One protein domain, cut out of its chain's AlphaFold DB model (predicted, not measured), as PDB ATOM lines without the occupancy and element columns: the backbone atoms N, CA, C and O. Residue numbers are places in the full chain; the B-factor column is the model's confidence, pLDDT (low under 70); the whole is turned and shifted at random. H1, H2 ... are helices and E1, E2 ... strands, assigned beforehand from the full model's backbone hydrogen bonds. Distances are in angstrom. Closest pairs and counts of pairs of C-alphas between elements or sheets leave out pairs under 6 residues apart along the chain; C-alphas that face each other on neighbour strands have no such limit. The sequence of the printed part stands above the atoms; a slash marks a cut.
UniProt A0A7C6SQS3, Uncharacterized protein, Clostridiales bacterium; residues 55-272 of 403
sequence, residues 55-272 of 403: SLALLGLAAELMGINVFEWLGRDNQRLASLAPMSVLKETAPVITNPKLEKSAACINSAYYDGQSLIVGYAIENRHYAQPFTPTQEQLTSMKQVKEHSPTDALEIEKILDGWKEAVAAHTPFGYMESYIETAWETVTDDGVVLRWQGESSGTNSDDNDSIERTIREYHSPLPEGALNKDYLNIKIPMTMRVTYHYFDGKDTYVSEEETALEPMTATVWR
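What this domain is: This is residues 55 to 272 of the 403 residues of an uncharacterized protein of Clostridiales bacterium (UniProt A0A7C6SQS3). A long, twisted sheet curls at one end into a small, nearly closed barrel made by E1, E2, E8, E7, E6 and part of the long hairpin E9 and E10; the hairpin runs on beyond it as an arm, widened by E5 and E3 and covered on one side by H5. H1, H2 and H3 lie outside the barrel over E1, E2 and E8, while H4 and E4 sit near the arm's far end. The printed part has 218 residues, with five named helices and ten named strands; along the chain come first H1, H2 and H3, then three strands, H4, one strand, H5 and the last six strands; the class is mixed, and the neighbour strands of the one branched sheet are antiparallel. It is only just compact, close to loose, with a radius of gyration of the C-alphas of 20.0 A, and elongated, spanning 62 by 36 by 34 A.

Where its parts are: Find C-alpha 55 at (7.491, -37.065, -36.045); there H1, residues 55 to 66, begins its 16.2 A. Next come H2 (70 to 75), H3 (79 to 87), E1 (106 to 114, 24.5 A), E2 (119 to 126, 23.2 A), E3 (129 to 133), H4 (138 to 143) and E4 (145 to 147). Read on through H5 (156 to 171, 23.1 A), E5 (175 to 184, 30.2 A), E6 (187 to 190), E7 (195 to 204, 25.6 A) and E8 (213 to 220, 22.3 A). E9 (233 to 249) spans 51.7 A and E10 (254 to 271) 51.1 A, ending at C-alpha 271, (16.452, -27.286, -9.948).

How they stand to each other: Start at E9: E5 and E6 lie on one side of it, E10 on the other side, with N 244 and O 259 at 2.8 A. Between the neighbour strands E5 and E9, N 181 and O 243 are within hydrogen-bond range at 2.8 A, and between the neighbour strands E3 and E5, N 130 and O 180 are within hydrogen-bond range at 3.0 A. E6, E7 and E8 form a meander, each strand the antiparallel neighbour of the one before, and with E9, the neighbour of E6, a Greek key; look for N 237 and O 189, 2.8 A, N 196 and O 188, 2.7 A, and N 217 and O 202, 2.8 A. E7 bends by 64 degrees at residue 199. E2 has E8 on one side, N 216 and O 123 at 2.8 A, and E1 on the other side, N 122 and O 111 at 2.8 A. The closest C-alphas of E1 and E10, Cys 108 and Met 266, are 5.6 A apart. H5 lies over E3 and E5, 9.1 A in height over the sheet, on the opposite face from H1, which is over E1. H2 and H3, a hairpin, touch, with the C-alphas of Gly 75 and Ala 82 at 4.1 A. H4 only grazes the sheet, and E4 pairs with E10, N 147 and O 254 at 2.8 A. Every O i to N i+4 pair is within hydrogen-bond range in H1, H2 and H4; in H3 it is 3 of 5, in H5 10 of 12.

The domain as a whole: The C-alphas farthest apart, Ala 171 and Asn 230, are 63.5 A apart. The printed part has no cut; the links H3 to E1 and E8 to E9 are long. Mean pLDDT of the printed part is 85.8, and it is under 70 at residues 55 to 65, 99 to 104, 149 to 158 and 207 to 211.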
ATOM      1  N   SER A  55       7.819 -37.350 -37.450       59.75
ATOM      2  CA  SER A  55       7.491 -37.065 -36.045       59.75
ATOM      3  C   SER A  55       7.742 -38.277 -35.147       59.75
ATOM      4  O   SER A  55       8.294 -38.127 -34.066       59.75
ATOM      5  N   LEU A  56       7.370 -39.482 -35.587       62.47
ATOM      6  CA  LEU A  56       7.604 -40.720 -34.840       62.47
ATOM      7  C   LEU A  56       9.095 -41.064 -34.750       62.47
ATOM      8  O   LEU A  56       9.534 -41.521 -33.700       62.47
ATOM      9  N   ALA A  57       9.873 -40.812 -35.806       60.09
ATOM     10  CA  ALA A  57      11.324 -40.986 -35.795       60.09
ATOM     11  C   ALA A  57      11.991 -40.031 -34.791       60.09
ATOM     12  O   ALA A  57      12.771 -40.473 -33.954       60.09
ATOM     13  N   LEU A  58      11.604 -38.750 -34.797       58.16
ATOM     14  CA  LEU A  58      12.073 -37.762 -33.818       58.16
ATOM     15  C   LEU A  58      11.687 -38.137 -32.377       58.16
ATOM     16  O   LEU A  58      12.488 -37.960 -31.462       58.16
ATOM     17  N   LEU A  59      10.484 -38.684 -32.168       59.00
ATOM     18  CA  LEU A  59      10.041 -39.175 -30.858       59.00
ATOM     19  C   LEU A  59      10.820 -40.417 -30.397       59.00
ATOM     20  O   LEU A  59      11.065 -40.552 -29.202       59.00
ATOM     21  N   GLY A  60      11.213 -41.303 -31.316       59.03
ATOM     22  CA  GLY A  60      12.051 -42.469 -31.019       59.03
ATOM     23  C   GLY A  60      13.443 -42.074 -30.522       59.03
ATOM     24  O   GLY A  60      13.839 -42.509 -29.445       59.03
ATOM     25  N   LEU A  61      14.122 -41.175 -31.245       60.62
ATOM     26  CA  LEU A  61      15.447 -40.655 -30.868       60.62
ATOM     27  C   LEU A  61      15.405 -39.956 -29.501       60.62
ATOM     28  O   LEU A  61      16.245 -40.185 -28.632       60.62
ATOM     29  N   ALA A  62      14.371 -39.143 -29.269       61.28
ATOM     30  CA  ALA A  62      14.186 -38.475 -27.987       61.28
ATOM     31  C   ALA A  62      13.945 -39.460 -26.834       61.28
ATOM     32  O   ALA A  62      14.459 -39.253 -25.737       61.28
ATOM     33  N   ALA A  63      13.183 -40.532 -27.067       63.31
ATOM     34  CA  ALA A  63      12.927 -41.551 -26.057       63.31
ATOM     35  C   ALA A  63      14.187 -42.350 -25.698       63.31
ATOM     36  O   ALA A  63      14.339 -42.730 -24.542       63.31
ATOM     37  N   GLU A  64      15.091 -42.586 -26.644       68.38
ATOM     38  CA  GLU A  64      16.332 -43.323 -26.393       68.38
ATOM     39  C   GLU A  64      17.352 -42.482 -25.610       68.38
ATOM     40  O   GLU A  64      17.911 -42.941 -24.611       68.38
ATOM     41  N   LEU A  65      17.508 -41.210 -25.984       69.25
ATOM     42  CA  LEU A  65      18.397 -40.266 -25.302       69.25
ATOM     43  C   LEU A  65      17.904 -39.865 -23.902       69.25
ATOM     44  O   LEU A  65      18.702 -39.706 -22.974       69.25
ATOM     45  N   MET A  66      16.588 -39.721 -23.725       72.00
ATOM     46  CA  MET A  66      15.981 -39.356 -22.436       72.00
ATOM     47  C   MET A  66      15.592 -40.571 -21.585       72.00
ATOM     48  O   MET A  66      15.262 -40.411 -20.412       72.00
ATOM     49  N   GLY A  67      15.591 -41.776 -22.161       71.19
ATOM     50  CA  GLY A  67      15.013 -42.974 -21.547       71.19
ATOM     51  C   GLY A  67      15.841 -43.580 -20.419       71.19
ATOM     52  O   GLY A  67      15.289 -44.303 -19.592       71.19
ATOM     53  N   ILE A  68      17.142 -43.281 -20.362       80.75
ATOM     54  CA  ILE A  68      18.031 -43.730 -19.287       80.75
ATOM     55  C   ILE A  68      18.768 -42.526 -18.710       80.75
ATOM     56  O   ILE A  68      19.542 -41.866 -19.401       80.75
ATOM     57  N   ASN A  69      18.572 -42.282 -17.415       89.62
ATOM     58  CA  ASN A  69      19.320 -41.279 -16.673       89.62
ATOM     59  C   ASN A  69      20.828 -41.604 -16.725       89.62
ATOM     60  O   ASN A  69      21.247 -42.706 -16.366       89.62
ATOM     61  N   VAL A  70      21.656 -40.650 -17.163       93.06
ATOM     62  CA  VAL A  70      23.108 -40.862 -17.317       93.06
ATOM     63  C   VAL A  70      23.787 -41.208 -15.985       93.06
ATOM     64  O   VAL A  70      24.706 -42.028 -15.981       93.06
ATOM     65  N   PHE A  71      23.316 -40.675 -14.851       95.00
ATOM     66  CA  PHE A  71      23.819 -41.057 -13.524       95.00
ATOM     67  C   PHE A  71      23.512 -42.521 -13.199       95.00
ATOM     68  O   PHE A  71      24.342 -43.179 -12.584       95.00
ATOM     69  N   GLU A  72      22.355 -43.048 -13.609       93.00
ATOM     70  CA  GLU A  72      22.024 -44.469 -13.414       93.00
ATOM     71  C   GLU A  72      22.873 -45.362 -14.316       93.00
ATOM     72  O   GLU A  72      23.350 -46.410 -13.882       93.00
ATOM     73  N   TRP A  73      23.078 -44.947 -15.570       91.88
ATOM     74  CA  TRP A  73      23.851 -45.720 -16.540       91.88
ATOM     75  C   TRP A  73      25.324 -45.812 -16.134       91.88
ATOM     76  O   TRP A  73      25.833 -46.918 -15.956       91.88
ATOM     77  N   LEU A  74      25.979 -44.667 -15.904       92.19
ATOM     78  CA  LEU A  74      27.367 -44.624 -15.425       92.19
ATOM     79  C   LEU A  74      27.487 -45.080 -13.962       92.19
ATOM     80  O   LEU A  74      28.557 -45.492 -13.522       92.19
ATOM     81  N   GLY A  75      26.390 -45.044 -13.205       91.50
ATOM     82  CA  GLY A  75      26.329 -45.501 -11.821       91.50
ATOM     83  C   GLY A  75      26.454 -47.012 -11.645       91.50
ATOM     84  O   GLY A  75      26.768 -47.457 -10.543       91.50
ATOM     85  N   ARG A  76      26.280 -47.811 -12.707       90.88
ATOM     86  CA  ARG A  76      26.462 -49.274 -12.651       90.88
ATOM     87  C   ARG A  76      27.851 -49.669 -12.146       90.88
ATOM     88  O   ARG A  76      27.954 -50.598 -11.350       90.88
ATOM     89  N   ASP A  77      28.866 -48.901 -12.538       88.56
ATOM     90  CA  ASP A  77      30.265 -49.100 -12.142       88.56
ATOM     91  C   ASP A  77      30.781 -47.997 -11.199       88.56
ATOM     92  O   ASP A  77      31.932 -48.019 -10.760       88.56
ATOM     93  N   ASN A  78      29.934 -47.021 -10.856       91.25
ATOM     94  CA  ASN A  78      30.279 -45.894  -9.996       91.25
ATOM     95  C   ASN A  78      29.210 -45.676  -8.917       91.25
ATOM     96  O   ASN A  78      28.195 -45.010  -9.128       91.25
ATOM     97  N   GLN A  79      29.481 -46.190  -7.715       91.25
ATOM     98  CA  GLN A  79      28.539 -46.145  -6.594       91.25
ATOM     99  C   GLN A  79      28.105 -44.719  -6.218       91.25
ATOM    100  O   GLN A  79      26.939 -44.502  -5.899       91.25
ATOM    101  N   ARG A  80      29.005 -43.732  -6.308       93.19
ATOM    102  CA  ARG A  80      28.676 -42.326  -6.036       93.19
ATOM    103  C   ARG A  80      27.607 -41.820  -7.001       93.19
ATOM    104  O   ARG A  80      26.642 -41.196  -6.565       93.19
ATOM    105  N   LEU A  81      27.765 -42.082  -8.300       94.62
ATOM    106  CA  LEU A  81      26.775 -41.678  -9.300       94.62
ATOM    107  C   LEU A  81      25.450 -42.418  -9.097       94.62
ATOM    108  O   LEU A  81      24.404 -41.773  -9.141       94.62
ATOM    109  N   ALA A  82      25.488 -43.714  -8.772       93.75
ATOM    110  CA  ALA A  82      24.285 -44.481  -8.443       93.75
ATOM    111  C   ALA A  82      23.518 -43.886  -7.251       93.75
ATOM    112  O   ALA A  82      22.295 -43.767  -7.305       93.75
ATOM    113  N   SER A  83      24.219 -43.456  -6.199       93.31
ATOM    114  CA  SER A  83      23.605 -42.801  -5.038       93.31
ATOM    115  C   SER A  83      23.027 -41.421  -5.363       93.31
ATOM    116  O   SER A  83      22.004 -41.038  -4.797       93.31
ATOM    117  N   LEU A  84      23.640 -40.677  -6.289       94.00
ATOM    118  CA  LEU A  84      23.136 -39.372  -6.732       94.00
ATOM    119  C   LEU A  84      21.985 -39.478  -7.740       94.00
ATOM    120  O   LEU A  84      21.193 -38.541  -7.864       94.00
ATOM    121  N   ALA A  85      21.867 -40.604  -8.444       93.69
ATOM    122  CA  ALA A  85      20.947 -40.767  -9.561       93.69
ATOM    123  C   ALA A  85      19.475 -40.433  -9.237       93.69
ATOM    124  O   ALA A  85      18.888 -39.649  -9.991       93.69
ATOM    125  N   PRO A  86      18.886 -40.867  -8.102       91.56
ATOM    126  CA  PRO A  86      17.503 -40.525  -7.758       91.56
ATOM    127  C   PRO A  86      17.257 -39.019  -7.585       91.56
ATOM    128  O   PRO A  86      16.137 -38.548  -7.766       91.56
ATOM    129  N   MET A  87      18.299 -38.254  -7.242       91.31
ATOM    130  CA  MET A  87      18.246 -36.799  -7.053       91.31
ATOM    131  C   MET A  87      18.584 -36.023  -8.333       91.31
ATOM    132  O   MET A  87      18.513 -34.798  -8.334       91.31
ATOM    133  N   SER A  88      18.973 -36.722  -9.402       91.06
ATOM    134  CA  SER A  88      19.452 -36.115 -10.648       91.06
ATOM    135  C   SER A  88      18.383 -35.998 -11.741       91.06
ATOM    136  O   SER A  88      18.660 -35.522 -12.842       91.06
ATOM    137  N   VAL A  89      17.160 -36.458 -11.467       86.31
ATOM    138  CA  VAL A  89      16.055 -36.423 -12.431       86.31
ATOM    139  C   VAL A  89      15.646 -34.973 -12.684       86.31
ATOM    140  O   VAL A  89      15.289 -34.239 -11.760       86.31
ATOM    141  N   LEU A  90      15.661 -34.564 -13.953       87.12
ATOM    142  CA  LEU A  90      15.198 -33.238 -14.343       87.12
ATOM    143  C   LEU A  90      13.686 -33.118 -14.128       87.12
ATOM    144  O   LEU A  90      12.915 -33.988 -14.533       87.12
ATOM    145  N   LYS A  91      13.248 -32.005 -13.528       82.19
ATOM    146  CA  LYS A  91      11.812 -31.702 -13.374       82.19
ATOM    147  C   LYS A  91      11.153 -31.323 -14.703       82.19
ATOM    148  O   LYS A  91       9.953 -31.506 -14.870       82.19
ATOM    149  N   GLU A  92      11.942 -30.791 -15.629       81.38
ATOM    150  CA  GLU A  92      11.519 -30.367 -16.959       81.38
ATOM    151  C   GLU A  92      12.272 -31.182 -18.009       81.38
ATOM    152  O   GLU A  92      13.482 -31.388 -17.901       81.38
ATOM    153  N   THR A  93      11.562 -31.650 -19.035       73.12
ATOM    154  CA  THR A  93      12.182 -32.353 -20.161       73.12
ATOM    155  C   THR A  93      13.061 -31.379 -20.939       73.12
ATOM    156  O   THR A  93      12.564 -30.393 -21.484       73.12
ATOM    157  N   ALA A  94      14.361 -31.655 -21.004       73.81
ATOM    158  CA  ALA A  94      15.272 -30.890 -21.842       73.81
ATOM    159  C   ALA A  94      14.959 -31.106 -23.334       73.81
ATOM    160  O   ALA A  94      14.545 -32.204 -23.724       73.81
ATOM    161  N   PRO A  95      15.158 -30.086 -24.186       74.88
ATOM    162  CA  PRO A  95      15.015 -30.256 -25.620       74.88
ATOM    163  C   PRO A  95      16.087 -31.205 -26.156       74.88
ATOM    164  O   PRO A  95      17.254 -31.149 -25.766       74.88
ATOM    165  N   VAL A  96      15.673 -32.041 -27.103       76.31
ATOM    166  CA  VAL A  96      16.582 -32.841 -27.919       76.31
ATOM    167  C   VAL A  96      16.948 -32.012 -29.139       76.31
ATOM    168  O   VAL A  96      16.077 -31.611 -29.914       76.31
ATOM    169  N   ILE A  97      18.237 -31.729 -29.287       76.56
ATOM    170  CA  ILE A  97      18.773 -30.987 -30.423       76.56
ATOM    171  C   ILE A  97      19.055 -31.981 -31.537       76.56
ATOM    172  O   ILE A  97      19.827 -32.910 -31.329       76.56
ATOM    173  N   THR A  98      18.453 -31.787 -32.710       71.00
ATOM    174  CA  THR A  98      18.704 -32.606 -33.901       71.00
ATOM    175  C   THR A  98      19.353 -31.767 -34.994       71.00
ATOM    176  O   THR A  98      19.009 -30.597 -35.185       71.00
ATOM    177  N   ASN A  99      20.311 -32.348 -35.720       67.00
ATOM    178  CA  ASN A  99      20.976 -31.665 -36.826       67.00
ATOM    179  C   ASN A  99      20.460 -32.180 -38.182       67.00
ATOM    180  O   ASN A  99      20.715 -33.329 -38.529       67.00
ATOM    181  N   PRO A 100      19.804 -31.347 -39.009       56.19
ATOM    182  CA  PRO A 100      19.293 -31.790 -40.305       56.19
ATOM    183  C   PRO A 100      20.386 -32.138 -41.334       56.19
ATOM    184  O   PRO A 100      20.077 -32.823 -42.303       56.19
ATOM    185  N   LYS A 101      21.645 -31.691 -41.168       55.22
ATOM    186  CA  LYS A 101      22.770 -32.080 -42.051       55.22
ATOM    187  C   LYS A 101      23.300 -33.489 -41.767       55.22
ATOM    188  O   LYS A 101      23.857 -34.119 -42.660       55.22
ATOM    189  N   LEU A 102      23.141 -33.966 -40.537       55.00
ATOM    190  CA  LEU A 102      23.507 -35.306 -40.102       55.00
ATOM    191  C   LEU A 102      22.229 -35.938 -39.580       55.00
ATOM    192  O   LEU A 102      22.001 -35.912 -38.376       55.00
ATOM    193  N   GLU A 103      21.388 -36.451 -40.486       54.53
ATOM    194  CA  GLU A 103      20.006 -36.936 -40.280       54.53
ATOM    195  C   GLU A 103      19.783 -37.917 -39.092       54.53
ATOM    196  O   GLU A 103      18.669 -38.401 -38.901       54.53
ATOM    197  N   LYS A 104      20.823 -38.225 -38.304       64.69
ATOM    198  CA  LYS A 104      20.880 -39.167 -37.182       64.69
ATOM    199  C   LYS A 104      21.624 -38.662 -35.930       64.69
ATOM    200  O   LYS A 104      21.798 -39.442 -35.004       64.69
ATOM    201  N   SER A 105      22.107 -37.420 -35.879       73.44
ATOM    202  CA  SER A 105      22.769 -36.910 -34.666       73.44
ATOM    203  C   SER A 105      21.782 -36.155 -33.786       73.44
ATOM    204  O   SER A 105      21.112 -35.219 -34.245       73.44
ATOM    205  N   ALA A 106      21.723 -36.547 -32.517       83.19
ATOM    206  CA  ALA A 106      20.855 -35.948 -31.521       83.19
ATOM    207  C   ALA A 106      21.591 -35.766 -30.186       83.19
ATOM    208  O   ALA A 106      22.424 -36.587 -29.816       83.19
ATOM    209  N   ALA A 107      21.313 -34.679 -29.469       89.31
ATOM    210  CA  ALA A 107      21.977 -34.373 -28.203       89.31
ATOM    211  C   ALA A 107      21.002 -33.794 -27.174       89.31
ATOM    212  O   ALA A 107      20.133 -32.987 -27.519       89.31
ATOM    213  N   CYS A 108      21.154 -34.172 -25.906       90.75
ATOM    214  CA  CYS A 108      20.370 -33.604 -24.809       90.75
ATOM    215  C   CYS A 108      21.077 -33.708 -23.454       90.75
ATOM    216  O   CYS A 108      21.840 -34.641 -23.199       90.75
ATOM    217  N   ILE A 109      20.729 -32.805 -22.537       93.88
ATOM    218  CA  ILE A 109      20.978 -32.978 -21.100       93.88
ATOM    219  C   ILE A 109      19.804 -33.771 -20.532       93.88
ATOM    220  O   ILE A 109      18.675 -33.303 -20.614       93.88
ATOM    221  N   ASN A 110      20.035 -34.945 -19.949       90.44
ATOM    222  CA  ASN A 110      18.931 -35.787 -19.468       90.44
ATOM    223  C   ASN A 110      18.869 -35.923 -17.942       90.44
ATOM    224  O   ASN A 110      17.875 -36.404 -17.399       90.44
ATOM    225  N   SER A 111      19.914 -35.485 -17.244       94.81
ATOM    226  CA  SER A 111      20.028 -35.581 -15.792       94.81
ATOM    227  C   SER A 111      20.975 -34.511 -15.261       94.81
ATOM    228  O   SER A 111      21.914 -34.097 -15.940       94.81
ATOM    229  N   ALA A 112      20.732 -34.017 -14.054       96.50
ATOM    230  CA  ALA A 112      21.618 -33.070 -13.391       96.50
ATOM    231  C   ALA A 112      21.376 -33.041 -11.882       96.50
ATOM    232  O   ALA A 112      20.238 -33.103 -11.429       96.50
ATOM    233  N   TYR A 113      22.446 -32.876 -11.111       96.19
ATOM    234  CA  TYR A 113      22.416 -32.689  -9.665       96.19
ATOM    235  C   TYR A 113      22.953 -31.302  -9.304       96.19
ATOM    236  O   TYR A 113      24.056 -30.938  -9.718       96.19
ATOM    237  N   TYR A 114      22.194 -30.556  -8.503       95.81
ATOM    238  CA  TYR A 114      22.579 -29.245  -7.982       95.81
ATOM    239  C   TYR A 114      22.180 -29.120  -6.506       95.81
ATOM    240  O   TYR A 114      21.008 -29.275  -6.169       95.81
ATOM    241  N   ASP A 115      23.134 -28.836  -5.619       93.94
ATOM    242  CA  ASP A 115      22.905 -28.703  -4.162       93.94
ATOM    243  C   ASP A 115      22.931 -27.242  -3.657       93.94
ATOM    244  O   ASP A 115      22.697 -26.965  -2.478       93.94
ATOM    245  N   GLY A 116      23.167 -26.281  -4.554       92.81
ATOM    246  CA  GLY A 116      23.380 -24.868  -4.223       92.81
ATOM    247  C   GLY A 116      24.848 -24.440  -4.275       92.81
ATOM    248  O   GLY A 116      25.124 -23.260  -4.467       92.81
ATOM    249  N   GLN A 117      25.795 -25.372  -4.167       92.19
ATOM    250  CA  GLN A 117      27.238 -25.099  -4.217       92.19
ATOM    251  C   GLN A 117      27.971 -25.870  -5.314       92.19
ATOM    252  O   GLN A 117      29.041 -25.441  -5.736       92.19
ATOM    253  N   SER A 118      27.415 -26.984  -5.774       93.50
ATOM    254  CA  SER A 118      28.026 -27.924  -6.707       93.50
ATOM    255  C   SER A 118      27.026 -28.293  -7.790       93.50
ATOM    256  O   SER A 118      25.851 -28.502  -7.500       93.50
ATOM    257  N   LEU A 119      27.503 -28.416  -9.027       95.69
ATOM    258  CA  LEU A 119      26.720 -28.872 -10.173       95.69
ATOM    259  C   LEU A 119      27.388 -30.107 -10.787       95.69
ATOM    260  O   LEU A 119      28.612 -30.151 -10.932       95.69
ATOM    261  N   ILE A 120      26.578 -31.092 -11.164       96.44
ATOM    262  CA  ILE A 120      26.970 -32.253 -11.968       96.44
ATOM    263  C   ILE A 120      25.896 -32.433 -13.039       96.44
ATOM    264  O   ILE A 120      24.711 -32.425 -12.714       96.44
ATOM    265  N   VAL A 121      26.285 -32.575 -14.302       97.31
ATOM    266  CA  VAL A 121      25.352 -32.666 -15.436       97.31
ATOM    267  C   VAL A 121      25.620 -33.940 -16.221       97.31
ATOM    268  O   VAL A 121      26.757 -34.201 -16.597       97.31
ATOM    269  N   GLY A 122      24.564 -34.705 -16.481       96.31
ATOM    270  CA  GLY A 122      24.555 -35.844 -17.383       96.31
ATOM    271  C   GLY A 122      23.941 -35.461 -18.727       96.31
ATOM    272  O   GLY A 122      22.792 -35.008 -18.792       96.31
ATOM    273  N   TYR A 123      24.696 -35.642 -19.804       94.69
ATOM    274  CA  TYR A 123      24.207 -35.452 -21.166       94.69
ATOM    275  C   TYR A 123      24.524 -36.656 -22.045       94.69
ATOM    276  O   TYR A 123      25.401 -37.462 -21.732       94.69
ATOM    277  N   ALA A 124      23.783 -36.778 -23.137       92.06
ATOM    278  CA  ALA A 124      23.936 -37.842 -24.110       92.06
ATOM    279  C   ALA A 124      24.001 -37.251 -25.519       92.06
ATOM    280  O   ALA A 124      23.264 -36.308 -25.828       92.06
ATOM    281  N   ILE A 125      24.891 -37.795 -26.347       89.75
ATOM    282  CA  ILE A 125      25.064 -37.415 -27.750       89.75
ATOM    283  C   ILE A 125      25.054 -38.690 -28.589       89.75
ATOM    284  O   ILE A 125      25.957 -39.518 -28.498       89.75
ATOM    285  N   GLU A 126      24.027 -38.830 -29.413       86.31
ATOM    286  CA  GLU A 126      23.915 -39.868 -30.427       86.31
ATOM    287  C   GLU A 126      24.721 -39.488 -31.668       86.31
ATOM    288  O   GLU A 126      24.642 -38.353 -32.154       86.31
ATOM    289  N   ASN A 127      25.472 -40.452 -32.203       82.19
ATOM    290  CA  ASN A 127      26.362 -40.274 -33.344       82.19
ATOM    291  C   ASN A 127      27.317 -39.092 -33.118       82.19
ATOM    292  O   ASN A 127      27.490 -38.247 -34.001       82.19
ATOM    293  N   ARG A 128      27.912 -39.017 -31.911       86.00
ATOM    294  CA  ARG A 128      28.908 -37.989 -31.568       86.00
ATOM    295  C   ARG A 128      30.067 -38.010 -32.556       86.00
ATOM    296  O   ARG A 128      30.511 -36.951 -32.989       86.00
ATOM    297  N   HIS A 129      30.510 -39.210 -32.912       84.62
ATOM    298  CA  HIS A 129      31.417 -39.466 -34.010       84.62
ATOM    299  C   HIS A 129      30.695 -40.319 -35.053       84.62
ATOM    300  O   HIS A 129      30.087 -41.339 -34.732       84.62
ATOM    301  N   TYR A 130      30.712 -39.874 -36.304       81.75
ATOM    302  CA  TYR A 130      30.020 -40.548 -37.394       81.75
ATOM    303  C   TYR A 130      30.830 -40.442 -38.673       81.75
ATOM    304  O   TYR A 130      31.320 -39.365 -39.001       81.75
ATOM    305  N   ALA A 131      30.920 -41.535 -39.428       84.25
ATOM    306  CA  ALA A 131      31.508 -41.509 -40.755       84.25
ATOM    307  C   ALA A 131      30.637 -42.233 -41.780       84.25
ATOM    308  O   ALA A 131      29.931 -43.199 -41.478       84.25
ATOM    309  N   GLN A 132      30.717 -41.768 -43.024       86.12
ATOM    310  CA  GLN A 132      30.053 -42.388 -44.168       86.12
ATOM    311  C   GLN A 132      30.873 -42.222 -45.452       86.12
ATOM    312  O   GLN A 132      31.641 -41.260 -45.567       86.12
ATOM    313  N   PRO A 133      30.705 -43.119 -46.441       89.56
ATOM    314  CA  PRO A 133      31.301 -42.945 -47.758       89.56
ATOM    315  C   PRO A 133      30.929 -41.598 -48.379       89.56
ATOM    316  O   PRO A 133      29.801 -41.119 -48.258       89.56
ATOM    317  N   PHE A 134      31.883 -41.008 -49.084       90.44
ATOM    318  CA  PHE A 134      31.761 -39.699 -49.703       90.44
ATOM    319  C   PHE A 134      32.427 -39.715 -51.076       90.44
ATOM    320  O   PHE A 134      33.479 -40.314 -51.287       90.44
ATOM    321  N   THR A 135      31.816 -39.031 -52.035       92.75
ATOM    322  CA  THR A 135      32.420 -38.784 -53.343       92.75
ATOM    323  C   THR A 135      32.280 -37.297 -53.633       92.75
ATOM    324  O   THR A 135      31.146 -36.824 -53.757       92.75
ATOM    325  N   PRO A 136      33.389 -36.541 -53.714       93.19
ATOM    326  CA  PRO A 136      33.314 -35.114 -53.961       93.19
ATOM    327  C   PRO A 136      32.799 -34.845 -55.371       93.19
ATOM    328  O   PRO A 136      33.150 -35.524 -56.340       93.19
ATOM    329  N   THR A 137      31.999 -33.795 -55.502       93.31
ATOM    330  CA  THR A 137      31.767 -33.168 -56.806       93.31
ATOM    331  C   THR A 137      33.060 -32.527 -57.320       93.31
ATOM    332  O   THR A 137      33.977 -32.236 -56.551       93.31
ATOM    333  N   GLN A 138      33.136 -32.248 -58.624       91.69
ATOM    334  CA  GLN A 138      34.311 -31.591 -59.212       91.69
ATOM    335  C   GLN A 138      34.614 -30.229 -58.560       91.69
ATOM    336  O   GLN A 138      35.775 -29.858 -58.390       91.69
ATOM    337  N   GLU A 139      33.567 -29.491 -58.190       92.00
ATOM    338  CA  GLU A 139      33.682 -28.199 -57.515       92.00
ATOM    339  C   GLU A 139      34.250 -28.361 -56.100       92.00
ATOM    340  O   GLU A 139      35.232 -27.702 -55.760       92.00
ATOM    341  N   GLN A 140      33.720 -29.315 -55.323       92.50
ATOM    342  CA  GLN A 140      34.250 -29.644 -53.997       92.50
ATOM    343  C   GLN A 140      35.713 -30.071 -54.081       92.50
ATOM    344  O   GLN A 140      36.542 -29.483 -53.396       92.50
ATOM    345  N   LEU A 141      36.058 -30.998 -54.981       93.19
ATOM    346  CA  LEU A 141      37.431 -31.482 -55.141       93.19
ATOM    347  C   LEU A 141      38.419 -30.348 -55.445       93.19
ATOM    348  O   LEU A 141      39.520 -30.330 -54.910       93.19
ATOM    349  N   THR A 142      38.009 -29.367 -56.254       92.75
ATOM    350  CA  THR A 142      38.848 -28.202 -56.587       92.75
ATOM    351  C   THR A 142      39.117 -27.309 -55.369       92.75
ATOM    352  O   THR A 142      40.137 -26.623 -55.320       92.75
ATOM    353  N   SER A 143      38.219 -27.313 -54.380       92.06
ATOM    354  CA  SER A 143      38.377 -26.574 -53.122       92.06
ATOM    355  C   SER A 143      39.141 -27.344 -52.035       92.06
ATOM    356  O   SER A 143      39.598 -26.736 -51.065       92.06
ATOM    357  N   MET A 144      39.305 -28.663 -52.191       94.69
ATOM    358  CA  MET A 144      40.031 -29.497 -51.232       94.69
ATOM    359  C   MET A 144      41.544 -29.274 -51.335       94.69
ATOM    360  O   MET A 144      42.099 -28.999 -52.401       94.69
ATOM    361  N   LYS A 145      42.240 -29.420 -50.207       94.19
ATOM    362  CA  LYS A 145      43.696 -29.272 -50.130       94.19
ATOM    363  C   LYS A 145      44.361 -30.628 -50.286       94.19
ATOM    364  O   LYS A 145      44.067 -31.541 -49.524       94.19
ATOM    365  N   GLN A 146      45.298 -30.737 -51.223       93.81
ATOM    366  CA  GLN A 146      46.138 -31.924 -51.341       93.81
ATOM    367  C   GLN A 146      47.053 -32.054 -50.113       93.81
ATOM    368  O   GLN A 146      47.705 -31.086 -49.709       93.81
ATOM    369  N   VAL A 147      47.138 -33.256 -49.550       89.56
ATOM    370  CA  VAL A 147      47.997 -33.600 -48.411       89.56
ATOM    371  C   VAL A 147      48.961 -34.719 -48.801       89.56
ATOM    372  O   VAL A 147      48.633 -35.590 -49.602       89.56
ATOM    373  N   LYS A 148      50.190 -34.670 -48.272       78.56
ATOM    374  CA  LYS A 148      51.252 -35.634 -48.613       78.56
ATOM    375  C   LYS A 148      51.116 -36.962 -47.876       78.56
ATOM    376  O   LYS A 148      51.504 -37.992 -48.410       78.56
ATOM    377  N   GLU A 149      50.586 -36.915 -46.662       68.50
ATOM    378  CA  GLU A 149      50.345 -38.068 -45.808       68.50
ATOM    379  C   GLU A 149      48.958 -37.893 -45.200       68.50
ATOM    380  O   GLU A 149      48.624 -36.817 -44.703       68.50
ATOM    381  N   HIS A 150      48.146 -38.943 -45.289       66.50
ATOM    382  CA  HIS A 150      46.877 -39.034 -44.586       66.50
ATOM    383  C   HIS A 150      46.994 -40.186 -43.604       66.50
ATOM    384  O   HIS A 150      47.136 -41.334 -44.022       66.50
ATOM    385  N   SER A 151      46.974 -39.865 -42.316       61.81
ATOM    386  CA  SER A 151      46.760 -40.861 -41.278       61.81
ATOM    387  C   SER A 151      45.304 -40.725 -40.870       61.81
ATOM    388  O   SER A 151      44.953 -39.695 -40.291       61.81
ATOM    389  N   PRO A 152      44.442 -41.699 -41.194       60.41
ATOM    390  CA  PRO A 152      43.111 -41.713 -40.626       60.41
ATOM    391  C   PRO A 152      43.213 -41.726 -39.102       60.41
ATOM    392  O   PRO A 152      44.161 -42.282 -38.540       60.41
ATOM    393  N   THR A 153      42.248 -41.106 -38.435       58.53
ATOM    394  CA  THR A 153      42.127 -41.229 -36.988       58.53
ATOM    395  C   THR A 153      41.693 -42.664 -36.695       58.53
ATOM    396  O   THR A 153      40.608 -43.067 -37.110       58.53
ATOM    397  N   ASP A 154      42.541 -43.454 -36.029       52.06
ATOM    398  CA  ASP A 154      42.222 -44.830 -35.622       52.06
ATOM    399  C   ASP A 154      41.173 -44.807 -34.494       52.06
ATOM    400  O   ASP A 154      41.481 -44.970 -33.313       52.06
ATOM    401  N   ALA A 155      39.918 -44.556 -34.853       55.44
ATOM    402  CA  ALA A 155      38.769 -44.687 -33.971       55.44
ATOM    403  C   ALA A 155      38.002 -45.968 -34.329       55.44
ATOM    404  O   ALA A 155      37.607 -46.167 -35.481       55.44
ATOM    405  N   LEU A 156      37.770 -46.826 -33.327       52.72
ATOM    406  CA  LEU A 156      37.049 -48.105 -33.454       52.72
ATOM    407  C   LEU A 156      35.676 -47.951 -34.139       52.72
ATOM    408  O   LEU A 156      35.224 -48.835 -34.859       52.72
ATOM    409  N   GLU A 157      35.035 -46.797 -33.964       61.38
ATOM    410  CA  GLU A 157      33.677 -46.488 -34.433       61.38
ATOM    411  C   GLU A 157      33.560 -46.325 -35.960       61.38
ATOM    412  O   GLU A 157      32.455 -46.371 -36.502       61.38
ATOM    413  N   ILE A 158      34.682 -46.167 -36.674       68.69
ATOM    414  CA  ILE A 158      34.705 -45.968 -38.135       68.69
ATOM    415  C   ILE A 158      35.550 -47.021 -38.869       68.69
ATOM    416  O   ILE A 158      35.810 -46.880 -40.066       68.69
ATOM    417  N   GLU A 159      35.933 -48.104 -38.185       72.62
ATOM    418  CA  GLU A 159      36.871 -49.134 -38.662       72.62
ATOM    419  C   GLU A 159      36.532 -49.658 -40.069       72.62
ATOM    420  O   GLU A 159      37.393 -49.699 -40.944       72.62
ATOM    421  N   LYS A 160      35.252 -49.933 -40.354       77.31
ATOM    422  CA  LYS A 160      34.810 -50.414 -41.680       77.31
ATOM    423  C   LYS A 160      35.080 -49.425 -42.817       77.31
ATOM    424  O   LYS A 160      35.345 -49.837 -43.944       77.31
ATOM    425  N   ILE A 161      34.978 -48.123 -42.553       84.19
ATOM    426  CA  ILE A 161      35.283 -47.084 -43.546       84.19
ATOM    427  C   ILE A 161      36.792 -46.959 -43.731       84.19
ATOM    428  O   ILE A 161      37.253 -46.775 -44.859       84.19
ATOM    429  N   LEU A 162      37.555 -47.119 -42.649       83.25
ATOM    430  CA  LEU A 162      39.014 -47.125 -42.702       83.25
ATOM    431  C   LEU A 162      39.555 -48.327 -43.478       83.25
ATOM    432  O   LEU A 162      40.521 -48.175 -44.224       83.25
ATOM    433  N   ASP A 163      38.922 -49.491 -43.366       86.62
ATOM    434  CA  ASP A 163      39.265 -50.662 -44.174       86.62
ATOM    435  C   ASP A 163      39.016 -50.404 -45.662       86.62
ATOM    436  O   ASP A 163      39.918 -50.603 -46.476       86.62
ATOM    437  N   GLY A 164      37.851 -49.844 -46.015       87.62
ATOM    438  CA  GLY A 164      37.555 -49.442 -47.394       87.62
ATOM    439  C   GLY A 164      38.558 -48.425 -47.951       87.62
ATOM    440  O   GLY A 164      38.991 -48.537 -49.099       87.62
ATOM    441  N   TRP A 165      39.003 -47.475 -47.125       87.94
ATOM    442  CA  TRP A 165      40.069 -46.541 -47.492       87.94
ATOM    443  C   TRP A 165      41.401 -47.258 -47.747       87.94
ATOM    444  O   TRP A 165      42.034 -47.032 -48.780       87.94
ATOM    445  N   LYS A 166      41.833 -48.134 -46.832       88.88
ATOM    446  CA  LYS A 166      43.089 -48.897 -46.956       88.88
ATOM    447  C   LYS A 166      43.088 -49.770 -48.213       88.88
ATOM    448  O   LYS A 166      44.082 -49.790 -48.939       88.88
ATOM    449  N   GLU A 167      41.975 -50.446 -48.497       91.25
ATOM    450  CA  GLU A 167      41.795 -51.243 -49.715       91.25
ATOM    451  C   GLU A 167      41.900 -50.381 -50.976       91.25
ATOM    452  O   GLU A 167      42.622 -50.736 -51.910       91.25
ATOM    453  N   ALA A 168      41.239 -49.222 -50.991       90.56
ATOM    454  CA  ALA A 168      41.264 -48.313 -52.129       90.56
ATOM    455  C   ALA A 168      42.665 -47.749 -52.407       90.56
ATOM    456  O   ALA A 168      43.089 -47.687 -53.564       90.56
ATOM    457  N   VAL A 169      43.414 -47.408 -51.352       88.75
ATOM    458  CA  VAL A 169      44.818 -46.988 -51.453       88.75
ATOM    459  C   VAL A 169      45.683 -48.105 -52.032       88.75
ATOM    460  O   VAL A 169      46.441 -47.860 -52.969       88.75
ATOM    461  N   ALA A 170      45.540 -49.337 -51.535       91.50
ATOM    462  CA  ALA A 170      46.292 -50.486 -52.038       91.50
ATOM    463  C   ALA A 170      45.959 -50.819 -53.504       91.50
ATOM    464  O   ALA A 170      46.832 -51.253 -54.258       91.50
ATOM    465  N   ALA A 171      44.708 -50.608 -53.915       95.56
ATOM    466  CA  ALA A 171      44.232 -50.865 -55.269       95.56
ATOM    467  C   ALA A 171      44.429 -49.684 -56.238       95.56
ATOM    468  O   ALA A 171      44.134 -49.829 -57.425       95.56
ATOM    469  N   HIS A 172      44.915 -48.529 -55.765       93.69
ATOM    470  CA  HIS A 172      44.972 -47.280 -56.534       93.69
ATOM    471  C   HIS A 172      43.616 -46.871 -57.133       93.69
ATOM    472  O   HIS A 172      43.534 -46.358 -58.251       93.69
ATOM    473  N   THR A 173      42.534 -47.107 -56.392       96.25
ATOM    474  CA  THR A 173      41.174 -46.750 -56.805       96.25
ATOM    475  C   THR A 173      40.662 -45.552 -56.013       96.25
ATOM    476  O   THR A 173      40.949 -45.471 -54.820       96.25
ATOM    477  N   PRO A 174      39.875 -44.649 -56.623       94.75
ATOM    478  CA  PRO A 174      39.318 -43.520 -55.899       94.75
ATOM    479  C   PRO A 174      38.399 -43.957 -54.760       94.75
ATOM    480  O   PRO A 174      37.554 -44.837 -54.943       94.75
ATOM    481  N   PHE A 175      38.525 -43.310 -53.608       93.38
ATOM    482  CA  PHE A 175      37.643 -43.519 -52.468       93.38
ATOM    483  C   PHE A 175      37.634 -42.283 -51.581       93.38
ATOM    484  O   PHE A 175      38.651 -41.615 -51.406       93.38
ATOM    485  N   GLY A 176      36.478 -41.976 -51.010       91.88
ATOM    486  CA  GLY A 176      36.350 -40.899 -50.051       91.88
ATOM    487  C   GLY A 176      35.395 -41.263 -48.938       91.88
ATOM    488  O   GLY A 176      34.521 -42.121 -49.082       91.88
ATOM    489  N   TYR A 177      35.563 -40.574 -47.825       90.69
ATOM    490  CA  TYR A 177      34.632 -40.610 -46.716       90.69
ATOM    491  C   TYR A 177      34.545 -39.227 -46.088       90.69
ATOM    492  O   TYR A 177      35.449 -38.401 -46.224       90.69
ATOM    493  N   MET A 178      33.422 -38.970 -45.439       88.88
ATOM    494  CA  MET A 178      33.290 -37.848 -44.528       88.88
ATOM    495  C   MET A 178      33.217 -38.394 -43.111       88.88
ATOM    496  O   MET A 178      32.568 -39.415 -42.880       88.88
ATOM    497  N   GLU A 179      33.864 -37.713 -42.185       87.62
ATOM    498  CA  GLU A 179      33.714 -37.922 -40.753       87.62
ATOM    499  C   GLU A 179      33.173 -36.641 -40.126       87.62
ATOM    500  O   GLU A 179      33.497 -35.533 -40.554       87.62
ATOM    501  N   SER A 180      32.300 -36.785 -39.142       86.50
ATOM    502  CA  SER A 180      31.774 -35.683 -38.355       86.50
ATOM    503  C   SER A 180      31.956 -35.962 -36.880       86.50
ATOM    504  O   SER A 180      31.676 -37.073 -36.428       86.50
ATOM    505  N   TYR A 181      32.358 -34.933 -36.145       88.06
ATOM    506  CA  TYR A 181      32.537 -34.975 -34.707       88.06
ATOM    507  C   TYR A 181      31.790 -33.816 -34.043       88.06
ATOM    508  O   TYR A 181      31.901 -32.664 -34.476       88.06
ATOM    509  N   ILE A 182      31.004 -34.126 -33.011       89.31
ATOM    510  CA  ILE A 182      30.320 -33.135 -32.178       89.31
ATOM    511  C   ILE A 182      31.169 -32.863 -30.936       89.31
ATOM    512  O   ILE A 182      31.380 -33.727 -30.078       89.31
ATOM    513  N   GLU A 183      31.612 -31.620 -30.824       90.56
ATOM    514  CA  GLU A 183      32.348 -31.093 -29.686       90.56
ATOM    515  C   GLU A 183      31.418 -30.294 -28.783       90.56
ATOM    516  O   GLU A 183      30.651 -29.444 -29.238       90.56
ATOM    517  N   THR A 184      31.510 -30.544 -27.482       92.12
ATOM    518  CA  THR A 184      30.890 -29.710 -26.456       92.12
ATOM    519  C   THR A 184      31.908 -28.678 -25.989       92.12
ATOM    520  O   THR A 184      33.068 -28.993 -25.729       92.12
ATOM    521  N   ALA A 185      31.485 -27.423 -25.861       89.56
ATOM    522  CA  ALA A 185      32.381 -26.366 -25.421       89.56
ATOM    523  C   ALA A 185      32.857 -26.592 -23.980       89.56
ATOM    524  O   ALA A 185      32.158 -27.178 -23.142       89.56
ATOM    525  N   TRP A 186      34.039 -26.046 -23.688       82.75
ATOM    526  CA  TRP A 186      34.637 -26.054 -22.355       82.75
ATOM    527  C   TRP A 186      33.899 -25.172 -21.341       82.75
ATOM    528  O   TRP A 186      34.140 -25.260 -20.142       82.75
ATOM    529  N   GLU A 187      33.009 -24.300 -21.796       87.25
ATOM    530  CA  GLU A 187      32.249 -23.414 -20.928       87.25
ATOM    531  C   GLU A 187      30.776 -23.792 -20.994       87.25
ATOM    532  O   GLU A 187      30.179 -23.837 -22.069       87.25
ATOM    533  N   THR A 188      30.182 -24.039 -19.831       95.19
ATOM    534  CA  THR A 188      28.728 -24.038 -19.682       95.19
ATOM    535  C   THR A 188      28.337 -22.662 -19.183       95.19
ATOM    536  O   THR A 188      28.962 -22.136 -18.265       95.19
ATOM    537  N   VAL A 189      27.311 -22.060 -19.765       95.94
ATOM    538  CA  VAL A 189      26.905 -20.695 -19.419       95.94
ATOM    539  C   VAL A 189      25.466 -20.714 -18.940       95.94
ATOM    540  O   VAL A 189      24.622 -21.420 -19.490       95.94
ATOM    541  N   THR A 190      25.194 -19.960 -17.886       95.75
ATOM    542  CA  THR A 190      23.825 -19.729 -17.412       95.75
ATOM    543  C   THR A 190      23.104 -18.701 -18.288       95.75
ATOM    544  O   THR A 190      23.732 -17.952 -19.037       95.75
ATOM    545  N   ASP A 191      21.777 -18.640 -18.234       90.69
ATOM    546  CA  ASP A 191      21.002 -17.644 -18.986       90.69
ATOM    547  C   ASP A 191      21.335 -16.187 -18.621       90.69
ATOM    548  O   ASP A 191      21.254 -15.318 -19.491       90.69
ATOM    549  N   ASP A 192      21.775 -15.935 -17.387       91.19
ATOM    550  CA  ASP A 192      22.246 -14.637 -16.901       91.19
ATOM    551  C   ASP A 192      23.754 -14.391 -17.097       91.19
ATOM    552  O   ASP A 192      24.283 -13.372 -16.654       91.19
ATOM    553  N   GLY A 193      24.446 -15.273 -17.827       93.88
ATOM    554  CA  GLY A 193      25.814 -15.046 -18.303       93.88
ATOM    555  C   GLY A 193      26.925 -15.474 -17.342       93.88
ATOM    556  O   GLY A 193      28.095 -15.187 -17.598       93.88
ATOM    557  N   VAL A 194      26.607 -16.181 -16.255       96.12
ATOM    558  CA  VAL A 194      27.619 -16.789 -15.377       96.12
ATOM    559  C   VAL A 194      28.254 -17.980 -16.089       96.12
ATOM    560  O   VAL A 194      27.559 -18.931 -16.457       96.12
ATOM    561  N   VAL A 195      29.578 -17.937 -16.246       95.44
ATOM    562  CA  VAL A 195      30.379 -19.027 -16.816       95.44
ATOM    563  C   VAL A 195      30.673 -20.071 -15.740       95.44
ATOM    564  O   VAL A 195      31.316 -19.781 -14.730       95.44
ATOM    565  N   LEU A 196      30.228 -21.300 -15.976       94.88
ATOM    566  CA  LEU A 196      30.480 -22.476 -15.155       94.88
ATOM    567  C   LEU A 196      31.580 -23.306 -15.822       94.88
ATOM    568  O   LEU A 196      31.379 -23.911 -16.877       94.88
ATOM    569  N   ARG A 197      32.758 -23.333 -15.198       89.62
ATOM    570  CA  ARG A 197      33.901 -24.107 -15.690       89.62
ATOM    571  C   ARG A 197      33.790 -25.554 -15.230       89.62
ATOM    572  O   ARG A 197      33.623 -25.806 -14.031       89.62
ATOM    573  N   TRP A 198      33.872 -26.486 -16.174       87.62
ATOM    574  CA  TRP A 198      33.955 -27.900 -15.836       87.62
ATOM    575  C   TRP A 198      35.354 -28.242 -15.306       87.62
ATOM    576  O   TRP A 198      36.329 -27.554 -15.594       87.62
ATOM    577  N   GLN A 199      35.417 -29.281 -14.486       85.38
ATOM    578  CA  GLN A 199      36.625 -29.788 -13.839       85.38
ATOM    579  C   GLN A 199      37.006 -31.178 -14.354       85.38
ATOM    580  O   GLN A 199      38.186 -31.492 -14.462       85.38
ATOM    581  N   GLY A 200      36.007 -32.022 -14.620       88.25
ATOM    582  CA  GLY A 200      36.193 -33.362 -15.166       88.25
ATOM    583  C   GLY A 200      35.010 -33.790 -16.031       88.25
ATOM    584  O   GLY A 200      33.882 -33.347 -15.800       88.25
ATOM    585  N   GLU A 201      35.281 -34.671 -16.989       92.81
ATOM    586  CA  GLU A 201      34.267 -35.439 -17.703       92.81
ATOM    587  C   GLU A 201      34.567 -36.929 -17.596       92.81
ATOM    588  O   GLU A 201      35.726 -37.342 -17.585       92.81
ATOM    589  N   SER A 202      33.509 -37.728 -17.525       91.19
ATOM    590  CA  SER A 202      33.568 -39.175 -17.677       91.19
ATOM    591  C   SER A 202      32.513 -39.581 -18.692       91.19
ATOM    592  O   SER A 202      31.328 -39.323 -18.473       91.19
ATOM    593  N   SER A 203      32.949 -40.183 -19.796       91.69
ATOM    594  CA  SER A 203      32.078 -40.671 -20.865       91.69
ATOM    595  C   SER A 203      32.076 -42.195 -20.912       91.69
ATOM    596  O   SER A 203      33.067 -42.838 -20.567       91.69
ATOM    597  N   GLY A 204      30.985 -42.771 -21.405       87.62
ATOM    598  CA  GLY A 204      30.928 -44.171 -21.799       87.62
ATOM    599  C   GLY A 204      29.945 -44.409 -22.940       87.62
ATOM    600  O   GLY A 204      28.971 -43.673 -23.114       87.62
ATOM    601  N   THR A 205      30.215 -45.462 -23.702       82.75
ATOM    602  CA  THR A 205      29.351 -46.023 -24.746       82.75
ATOM    603  C   THR A 205      29.080 -47.489 -24.412       82.75
ATOM    604  O   THR A 205      29.829 -48.113 -23.656       82.75
ATOM    605  N   ASN A 206      27.995 -48.059 -24.934       73.31
ATOM    606  CA  ASN A 206      27.773 -49.497 -24.821       73.31
ATOM    607  C   ASN A 206      28.493 -50.206 -25.979       73.31
ATOM    608  O   ASN A 206      28.020 -50.183 -27.118       73.31
ATOM    609  N   SER A 207      29.642 -50.821 -25.684       59.88
ATOM    610  CA  SER A 207      30.472 -51.518 -26.677       59.88
ATOM    611  C   SER A 207      29.771 -52.705 -27.333       59.88
ATOM    612  O   SER A 207      30.114 -53.075 -28.454       59.88
ATOM    613  N   ASP A 208      28.792 -53.298 -26.647       58.66
ATOM    614  CA  ASP A 208      28.216 -54.584 -27.037       58.66
ATOM    615  C   ASP A 208      27.071 -54.437 -28.054       58.66
ATOM    616  O   ASP A 208      26.790 -55.374 -28.802       58.66
ATOM    617  N   ASP A 209      26.458 -53.250 -28.142       52.62
ATOM    618  CA  ASP A 209      25.243 -53.011 -28.937       52.62
ATOM    619  C   ASP A 209      25.460 -52.120 -30.171       52.62
ATOM    620  O   ASP A 209      24.493 -51.745 -30.836       52.62
ATOM    621  N   ASN A 210      26.715 -51.783 -30.511       58.12
ATOM    622  CA  ASN A 210      27.012 -50.767 -31.531       58.12
ATOM    623  C   ASN A 210      26.225 -49.467 -31.235       58.12
ATOM    624  O   ASN A 210      25.651 -48.849 -32.137       58.12
ATOM    625  N   ASP A 211      26.144 -49.127 -29.942       68.38
ATOM    626  CA  ASP A 211      25.401 -47.985 -29.427       68.38
ATOM    627  C   ASP A 211      26.114 -46.707 -29.857       68.38
ATOM    628  O   ASP A 211      27.247 -46.437 -29.455       68.38
ATOM    629  N   SER A 212      25.446 -45.927 -30.701       79.00
ATOM    630  CA  SER A 212      25.972 -44.647 -31.169       79.00
ATOM    631  C   SER A 212      25.842 -43.529 -30.130       79.00
ATOM    632  O   SER A 212      26.258 -42.402 -30.396       79.00
ATOM    633  N   ILE A 213      25.253 -43.812 -28.965       86.19
ATOM    634  CA  ILE A 213      25.025 -42.842 -27.900       86.19
ATOM    635  C   ILE A 213      26.195 -42.850 -26.920       86.19
ATOM    636  O   ILE A 213      26.350 -43.749 -26.089       86.19
ATOM    637  N   GLU A 214      26.971 -41.770 -26.951       89.31
ATOM    638  CA  GLU A 214      27.907 -41.444 -25.882       89.31
ATOM    639  C   GLU A 214      27.161 -40.764 -24.735       89.31
ATOM    640  O   GLU A 214      26.412 -39.804 -24.938       89.31
ATOM    641  N   ARG A 215      27.368 -41.261 -23.516       92.06
ATOM    642  CA  ARG A 215      26.787 -40.722 -22.283       92.06
ATOM    643  C   ARG A 215      27.896 -40.146 -21.424       92.06
ATOM    644  O   ARG A 215      28.836 -40.863 -21.092       92.06
ATOM    645  N   THR A 216      27.762 -38.887 -21.029       94.88
ATOM    646  CA  THR A 216      28.815 -38.146 -20.331       94.88
ATOM    647  C   THR A 216      28.301 -37.528 -19.040       94.88
ATOM    648  O   THR A 216      27.288 -36.826 -19.038       94.88
ATOM    649  N   ILE A 217      29.041 -37.725 -17.949       96.12
ATOM    650  CA  ILE A 217      28.951 -36.900 -16.741       96.12
ATOM    651  C   ILE A 217      29.991 -35.797 -16.837       96.12
ATOM    652  O   ILE A 217      31.187 -36.073 -16.895       96.12
ATOM    653  N   ARG A 218      29.529 -34.551 -16.790       95.62
ATOM    654  CA  ARG A 218      30.347 -33.348 -16.660       95.62
ATOM    655  C   ARG A 218      30.215 -32.790 -15.253       95.62
ATOM    656  O   ARG A 218      29.119 -32.452 -14.798       95.62
ATOM    657  N   GLU A 219      31.344 -32.652 -14.576       93.62
ATOM    658  CA  GLU A 219      31.429 -32.075 -13.238       93.62
ATOM    659  C   GLU A 219      32.006 -30.669 -13.276       93.62
ATOM    660  O   GLU A 219      32.934 -30.395 -14.033       93.62
ATOM    661  N   TYR A 220      31.500 -29.789 -12.415       93.19
ATOM    662  CA  TYR A 220      31.924 -28.393 -12.355       93.19
ATOM    663  C   TYR A 220      32.791 -28.111 -11.137       93.19
ATOM    664  O   TYR A 220      32.724 -28.813 -10.123       93.19
ATOM    665  N   HIS A 221      33.604 -27.058 -11.231       89.44
ATOM    666  CA  HIS A 221      34.308 -26.542 -10.065       89.44
ATOM    667  C   HIS A 221      33.315 -26.219  -8.941       89.44
ATOM    668  O   HIS A 221      32.254 -25.641  -9.172       89.44
ATOM    669  N   SER A 222      33.681 -26.612  -7.722       87.44
ATOM    670  CA  SER A 222      32.913 -26.361  -6.507       87.44
ATOM    671  C   SER A 222      33.806 -25.631  -5.491       87.44
ATOM    672  O   SER A 222      34.953 -26.050  -5.299       87.44
ATOM    673  N   PRO A 223      33.324 -24.559  -4.839       89.50
ATOM    674  CA  PRO A 223      31.988 -23.985  -5.002       89.50
ATOM    675  C   PRO A 223      31.795 -23.332  -6.380       89.50
ATOM    676  O   PRO A 223      32.755 -22.865  -6.995       89.50
ATOM    677  N   LEU A 224      30.549 -23.297  -6.855       92.81
ATOM    678  CA  LEU A 224      30.177 -22.559  -8.061       92.81
ATOM    679  C   LEU A 224      30.462 -21.049  -7.899       92.81
ATOM    680  O   LEU A 224      30.553 -20.549  -6.773       92.81
ATOM    681  N   PRO A 225      30.578 -20.292  -9.006       94.19
ATOM    682  CA  PRO A 225      30.715 -18.837  -8.958       94.19
ATOM    683  C   PRO A 225      29.539 -18.165  -8.237       94.19
ATOM    684  O   PRO A 225      28.424 -18.675  -8.275       94.19
ATOM    685  N   GLU A 226      29.765 -16.984  -7.652       93.06
ATOM    686  CA  GLU A 226      28.782 -16.245  -6.836       93.06
ATOM    687  C   GLU A 226      27.401 -16.121  -7.498       93.06
ATOM    688  O   GLU A 226      26.384 -16.391  -6.863       93.06
ATOM    689  N   GLY A 227      27.360 -15.819  -8.799       93.00
ATOM    690  CA  GLY A 227      26.114 -15.708  -9.563       93.00
ATOM    691  C   GLY A 227      25.352 -17.026  -9.765       93.00
ATOM    692  O   GLY A 227      24.244 -17.004 -10.284       93.00
ATOM    693  N   ALA A 228      25.906 -18.171  -9.372       95.44
ATOM    694  CA  ALA A 228      25.274 -19.488  -9.440       95.44
ATOM    695  C   ALA A 228      25.150 -20.165  -8.061       95.44
ATOM    696  O   ALA A 228      24.693 -21.306  -7.977       95.44
ATOM    697  N   LEU A 229      25.539 -19.490  -6.974       94.00
ATOM    698  CA  LEU A 229      25.426 -20.033  -5.621       94.00
ATOM    699  C   LEU A 229      24.009 -19.887  -5.072       94.00
ATOM    700  O   LEU A 229      23.404 -18.822  -5.143       94.00
ATOM    701  N   ASN A 230      23.517 -20.960  -4.452       92.88
ATOM    702  CA  ASN A 230      22.271 -21.023  -3.686       92.88
ATOM    703  C   ASN A 230      21.018 -20.519  -4.422       92.88
ATOM    704  O   ASN A 230      20.038 -20.164  -3.766       92.88
ATOM    705  N   LYS A 231      21.025 -20.502  -5.758       94.19
ATOM    706  CA  LYS A 231      19.823 -20.234  -6.549       94.19
ATOM    707  C   LYS A 231      18.849 -21.403  -6.408       94.19
ATOM    708  O   LYS A 231      19.260 -22.538  -6.180       94.19
ATOM    709  N   ASP A 232      17.561 -21.138  -6.587       94.56
ATOM    710  CA  ASP A 232      16.541 -22.197  -6.584       94.56
ATOM    711  C   ASP A 232      16.656 -23.104  -7.816       94.56
ATOM    712  O   ASP A 232      16.290 -24.279  -7.778       94.56
ATOM    713  N   TYR A 233      17.179 -22.561  -8.915       95.06
ATOM    714  CA  TYR A 233      17.458 -23.282 -10.147       95.06
ATOM    715  C   TYR A 233      18.564 -22.588 -10.953       95.06
ATOM    716  O   TYR A 233      18.865 -21.409 -10.750       95.06
ATOM    717  N   LEU A 234      19.148 -23.324 -11.896       96.69
ATOM    718  CA  LEU A 234      20.091 -22.833 -12.896       96.69
ATOM    719  C   LEU A 234      19.570 -23.182 -14.292       96.69
ATOM    720  O   LEU A 234      19.360 -24.353 -14.597       96.69
ATOM    721  N   ASN A 235      19.412 -22.182 -15.154       96.88
ATOM    722  CA  ASN A 235      19.181 -22.403 -16.579       96.88
ATOM    723  C   ASN A 235      20.534 -22.484 -17.270       96.88
ATOM    724  O   ASN A 235      21.198 -21.463 -17.417       96.88
ATOM    725  N   ILE A 236      20.958 -23.677 -17.668       96.75
ATOM    726  CA  ILE A 236      22.290 -23.902 -18.236       96.75
ATOM    727  C   ILE A 236      22.236 -24.110 -19.745       96.75
ATOM    728  O   ILE A 236      21.259 -24.634 -20.282       96.75
ATOM    729  N   LYS A 237      23.319 -23.720 -20.417       95.94
ATOM    730  CA  LYS A 237      23.554 -23.914 -21.846       95.94
ATOM    731  C   LYS A 237      24.946 -24.495 -22.051       95.94
ATOM    732  O   LYS A 237      25.922 -23.909 -21.583       95.94
ATOM    733  N   ILE A 238      25.028 -25.615 -22.760       95.38
ATOM    734  CA  ILE A 238      26.280 -26.233 -23.206       95.38
ATOM    735  C   ILE A 238      26.383 -25.993 -24.716       95.38
ATOM    736  O   ILE A 238      25.677 -26.662 -25.478       95.38
ATOM    737  N   PRO A 239      27.200 -25.023 -25.165       93.50
ATOM    738  CA  PRO A 239      27.441 -24.802 -26.584       93.50
ATOM    739  C   PRO A 239      28.039 -26.040 -27.242       93.50
ATOM    740  O   PRO A 239      28.807 -26.779 -26.620       93.50
ATOM    741  N   MET A 240      27.692 -26.242 -28.508       92.19
ATOM    742  CA  MET A 240      28.180 -27.356 -29.305       92.19
ATOM    743  C   MET A 240      28.655 -26.872 -30.667       92.19
ATOM    744  O   MET A 240      28.048 -25.987 -31.277       92.19
ATOM    745  N   THR A 241      29.703 -27.513 -31.158       91.69
ATOM    746  CA  THR A 241      30.247 -27.299 -32.492       91.69
ATOM    747  C   THR A 241      30.331 -28.637 -33.199       91.69
ATOM    748  O   THR A 241      30.719 -29.640 -32.612       91.69
ATOM    749  N   MET A 242      29.961 -28.659 -34.472       89.19
ATOM    750  CA  MET A 242      30.180 -29.803 -35.341       89.19
ATOM    751  C   MET A 242      31.355 -29.511 -36.262       89.19
ATOM    752  O   MET A 242      31.314 -28.536 -37.018       89.19
ATOM    753  N   ARG A 243      32.353 -30.388 -36.243       90.38
ATOM    754  CA  ARG A 243      33.424 -30.422 -37.236       90.38
ATOM    755  C   ARG A 243      33.145 -31.549 -38.215       90.38
ATOM    756  O   ARG A 243      32.838 -32.659 -37.793       90.38
ATOM    757  N   VAL A 244      33.229 -31.266 -39.509       89.12
ATOM    758  CA  VAL A 244      33.126 -32.263 -40.576       89.12
ATOM    759  C   VAL A 244      34.417 -32.244 -41.372       89.12
ATOM    760  O   VAL A 244      34.788 -31.206 -41.921       89.12
ATOM    761  N   THR A 245      35.081 -33.387 -41.457       90.44
ATOM    762  CA  THR A 245      36.279 -33.571 -42.273       90.44
ATOM    763  C   THR A 245      35.937 -34.465 -43.454       90.44
ATOM    764  O   THR A 245      35.367 -35.545 -43.306       90.44
ATOM    765  N   TYR A 246      36.274 -34.011 -44.653       91.25
ATOM    766  CA  TYR A 246      36.120 -34.772 -45.884       91.25
ATOM    767  C   TYR A 246      37.482 -35.269 -46.327       91.25
ATOM    768  O   TYR A 246      38.398 -34.471 -46.532       91.25
ATOM    769  N   HIS A 247      37.586 -36.571 -46.542       91.94
ATOM    770  CA  HIS A 247      38.783 -37.233 -47.031       91.94
ATOM    771  C   HIS A 247      38.506 -37.813 -48.406       91.94
ATOM    772  O   HIS A 247      37.485 -38.473 -48.622       91.94
ATOM    773  N   TYR A 248      39.417 -37.589 -49.344       94.00
ATOM    774  CA  TYR A 248      39.307 -38.158 -50.678       94.00
ATOM    775  C   TYR A 248      40.669 -38.559 -51.224       94.00
ATOM    776  O   TYR A 248      41.588 -37.750 -51.281       94.00
ATOM    777  N   PHE A 249      40.785 -39.805 -51.650       92.94
ATOM    778  CA  PHE A 249      41.904 -40.337 -52.405       92.94
ATOM    779  C   PHE A 249      41.456 -40.497 -53.856       92.94
ATOM    780  O   PHE A 249      40.454 -41.160 -54.117       92.94
ATOM    781  N   ASP A 250      42.174 -39.901 -54.807       93.31
ATOM    782  CA  ASP A 250      41.800 -39.940 -56.231       93.31
ATOM    783  C   ASP A 250      42.368 -41.157 -56.993       93.31
ATOM    784  O   ASP A 250      42.217 -41.258 -58.211       93.31
ATOM    785  N   GLY A 251      43.019 -42.085 -56.282       92.00
ATOM    786  CA  GLY A 251      43.799 -43.191 -56.850       92.00
ATOM    787  C   GLY A 251      45.313 -42.946 -56.819       92.00
ATOM    788  O   GLY A 251      46.099 -43.885 -56.990       92.00
ATOM    789  N   LYS A 252      45.740 -41.706 -56.558       92.19
ATOM    790  CA  LYS A 252      47.150 -41.316 -56.493       92.19
ATOM    791  C   LYS A 252      47.451 -40.345 -55.354       92.19
ATOM    792  O   LYS A 252      48.390 -40.577 -54.599       92.19
ATOM    793  N   ASP A 253      46.694 -39.264 -55.271       92.06
ATOM    794  CA  ASP A 253      46.895 -38.138 -54.374       92.06
ATOM    795  C   ASP A 253      45.714 -38.052 -53.382       92.06
ATOM    796  O   ASP A 253      44.576 -38.410 -53.701       92.06
ATOM    797  N   THR A 254      45.991 -37.595 -52.158       92.19
ATOM    798  CA  THR A 254      44.977 -37.441 -51.104       92.19
ATOM    799  C   THR A 254      44.620 -35.977 -50.910       92.19
ATOM    800  O   THR A 254      45.497 -35.113 -50.905       92.19
ATOM    801  N   TYR A 255      43.340 -35.705 -50.693       93.31
ATOM    802  CA  TYR A 255      42.771 -34.381 -50.511       93.31
ATOM    803  C   TYR A 255      41.917 -34.344 -49.250       93.31
ATOM    804  O   TYR A 255      41.208 -35.304 -48.940       93.31
ATOM    805  N   VAL A 256      41.967 -33.213 -48.547       92.44
ATOM    806  CA  VAL A 256      41.194 -32.967 -47.330       92.44
ATOM    807  C   VAL A 256      40.518 -31.599 -47.390       92.44
ATOM    808  O   VAL A 256      41.105 -30.616 -47.858       92.44
ATOM    809  N   SER A 257      39.287 -31.521 -46.898       92.62
ATOM    810  CA  SER A 257      38.623 -30.262 -46.554       92.62
ATOM    811  C   SER A 257      37.914 -30.387 -45.216       92.62
ATOM    812  O   SER A 257      37.500 -31.474 -44.831       92.62
ATOM    813  N   GLU A 258      37.754 -29.262 -44.532       91.19
ATOM    814  CA  GLU A 258      37.128 -29.202 -43.217       91.19
ATOM    815  C   GLU A 258      36.048 -28.127 -43.204       91.19
ATOM    816  O   GLU A 258      36.232 -27.041 -43.761       91.19
ATOM    817  N   GLU A 259      34.938 -28.435 -42.548       91.06
ATOM    818  CA  GLU A 259      33.850 -27.512 -42.267       91.06
ATOM    819  C   GLU A 259      33.571 -27.504 -40.767       91.06
ATOM    820  O   GLU A 259      33.526 -28.549 -40.122       91.06
ATOM    821  N   GLU A 260      33.333 -26.318 -40.219       90.81
ATOM    822  CA  GLU A 260      32.916 -26.145 -38.834       90.81
ATOM    823  C   GLU A 260      31.568 -25.426 -38.811       90.81
ATOM    824  O   GLU A 260      31.335 -24.471 -39.557       90.81
ATOM    825  N   THR A 261      30.636 -25.910 -37.999       89.31
ATOM    826  CA  THR A 261      29.306 -25.319 -37.854       89.31
ATOM    827  C   THR A 261      28.919 -25.292 -36.383       89.31
ATOM    828  O   THR A 261      28.877 -26.333 -35.730       89.31
ATOM    829  N   ALA A 262      28.594 -24.107 -35.868       90.06
ATOM    830  CA  ALA A 262      27.983 -23.975 -34.552       90.06
ATOM    831  C   ALA A 262      26.592 -24.629 -34.558       90.06
ATOM    832  O   ALA A 262      25.793 -24.387 -35.466       90.06
ATOM    833  N   LEU A 263      26.314 -25.451 -33.550       87.81
ATOM    834  CA  LEU A 263      25.006 -26.062 -33.336       87.81
ATOM    835  C   LEU A 263      24.223 -25.282 -32.276       87.81
ATOM    836  O   LEU A 263      24.791 -24.523 -31.488       87.81
ATOM    837  N   GLU A 264      22.911 -25.511 -32.227       89.81
ATOM    838  CA  GLU A 264      22.116 -25.075 -31.080       89.81
ATOM    839  C   GLU A 264      22.664 -25.724 -29.796       89.81
ATOM    840  O   GLU A 264      22.994 -26.914 -29.808       89.81
ATOM    841  N   PRO A 265      22.791 -24.975 -28.689       91.94
ATOM    842  CA  PRO A 265      23.324 -25.513 -27.445       91.94
ATOM    843  C   PRO A 265      22.358 -26.524 -26.823       91.94
ATOM    844  O   PRO A 265      21.138 -26.362 -26.901       91.94
ATOM    845  N   MET A 266      22.887 -27.509 -26.094       93.50
ATOM    846  CA  MET A 266      22.048 -28.264 -25.162       93.50
ATOM    847  C   MET A 266      21.640 -27.350 -24.009       93.50
ATOM    848  O   MET A 266      22.476 -26.627 -23.464       93.50
ATOM    849  N   THR A 267      20.373 -27.398 -23.607       94.25
ATOM    850  CA  THR A 267      19.848 -26.544 -22.533       94.25
ATOM    851  C   THR A 267      19.093 -27.349 -21.491       94.25
ATOM    852  O   THR A 267      18.412 -28.306 -21.850       94.25
ATOM    853  N   ALA A 268      19.147 -26.939 -20.225       95.06
ATOM    854  CA  ALA A 268      18.325 -27.528 -19.168       95.06
ATOM    855  C   ALA A 268      18.028 -26.528 -18.045       95.06
ATOM    856  O   ALA A 268      18.876 -25.697 -17.709       95.06
ATOM    857  N   THR A 269      16.854 -26.673 -17.428       95.50
ATOM    858  CA  THR A 269      16.521 -26.069 -16.133       95.50
ATOM    859  C   THR A 269      16.897 -27.059 -15.031       95.50
ATOM    860  O   THR A 269      16.253 -28.098 -14.862       95.50
ATOM    861  N   VAL A 270      17.946 -26.755 -14.272       95.75
ATOM    862  CA  VAL A 270      18.431 -27.603 -13.177       95.75
ATOM    863  C   VAL A 270      17.954 -27.030 -11.856       95.75
ATOM    864  O   VAL A 270      18.451 -26.008 -11.392       95.75
ATOM    865  N   TRP A 271      16.985 -27.693 -11.240       94.44
ATOM    866  CA  TRP A 271      16.452 -27.286  -9.948       94.44
ATOM    867  C   TRP A 271      17.392 -27.686  -8.818       94.44
ATOM    868  O   TRP A 271      17.957 -28.782  -8.825       94.44
ATOM    869  N   ARG A 272      17.520 -26.814  -7.819       93.94
ATOM    870  CA  ARG A 272      18.223 -27.141  -6.587       93.94
ATOM    871  C   ARG A 272      17.503 -28.292  -5.889       93.94
ATOM    872  O   ARG A 272      16.275 -28.314  -5.776       93.94
TER     873      ARG A 272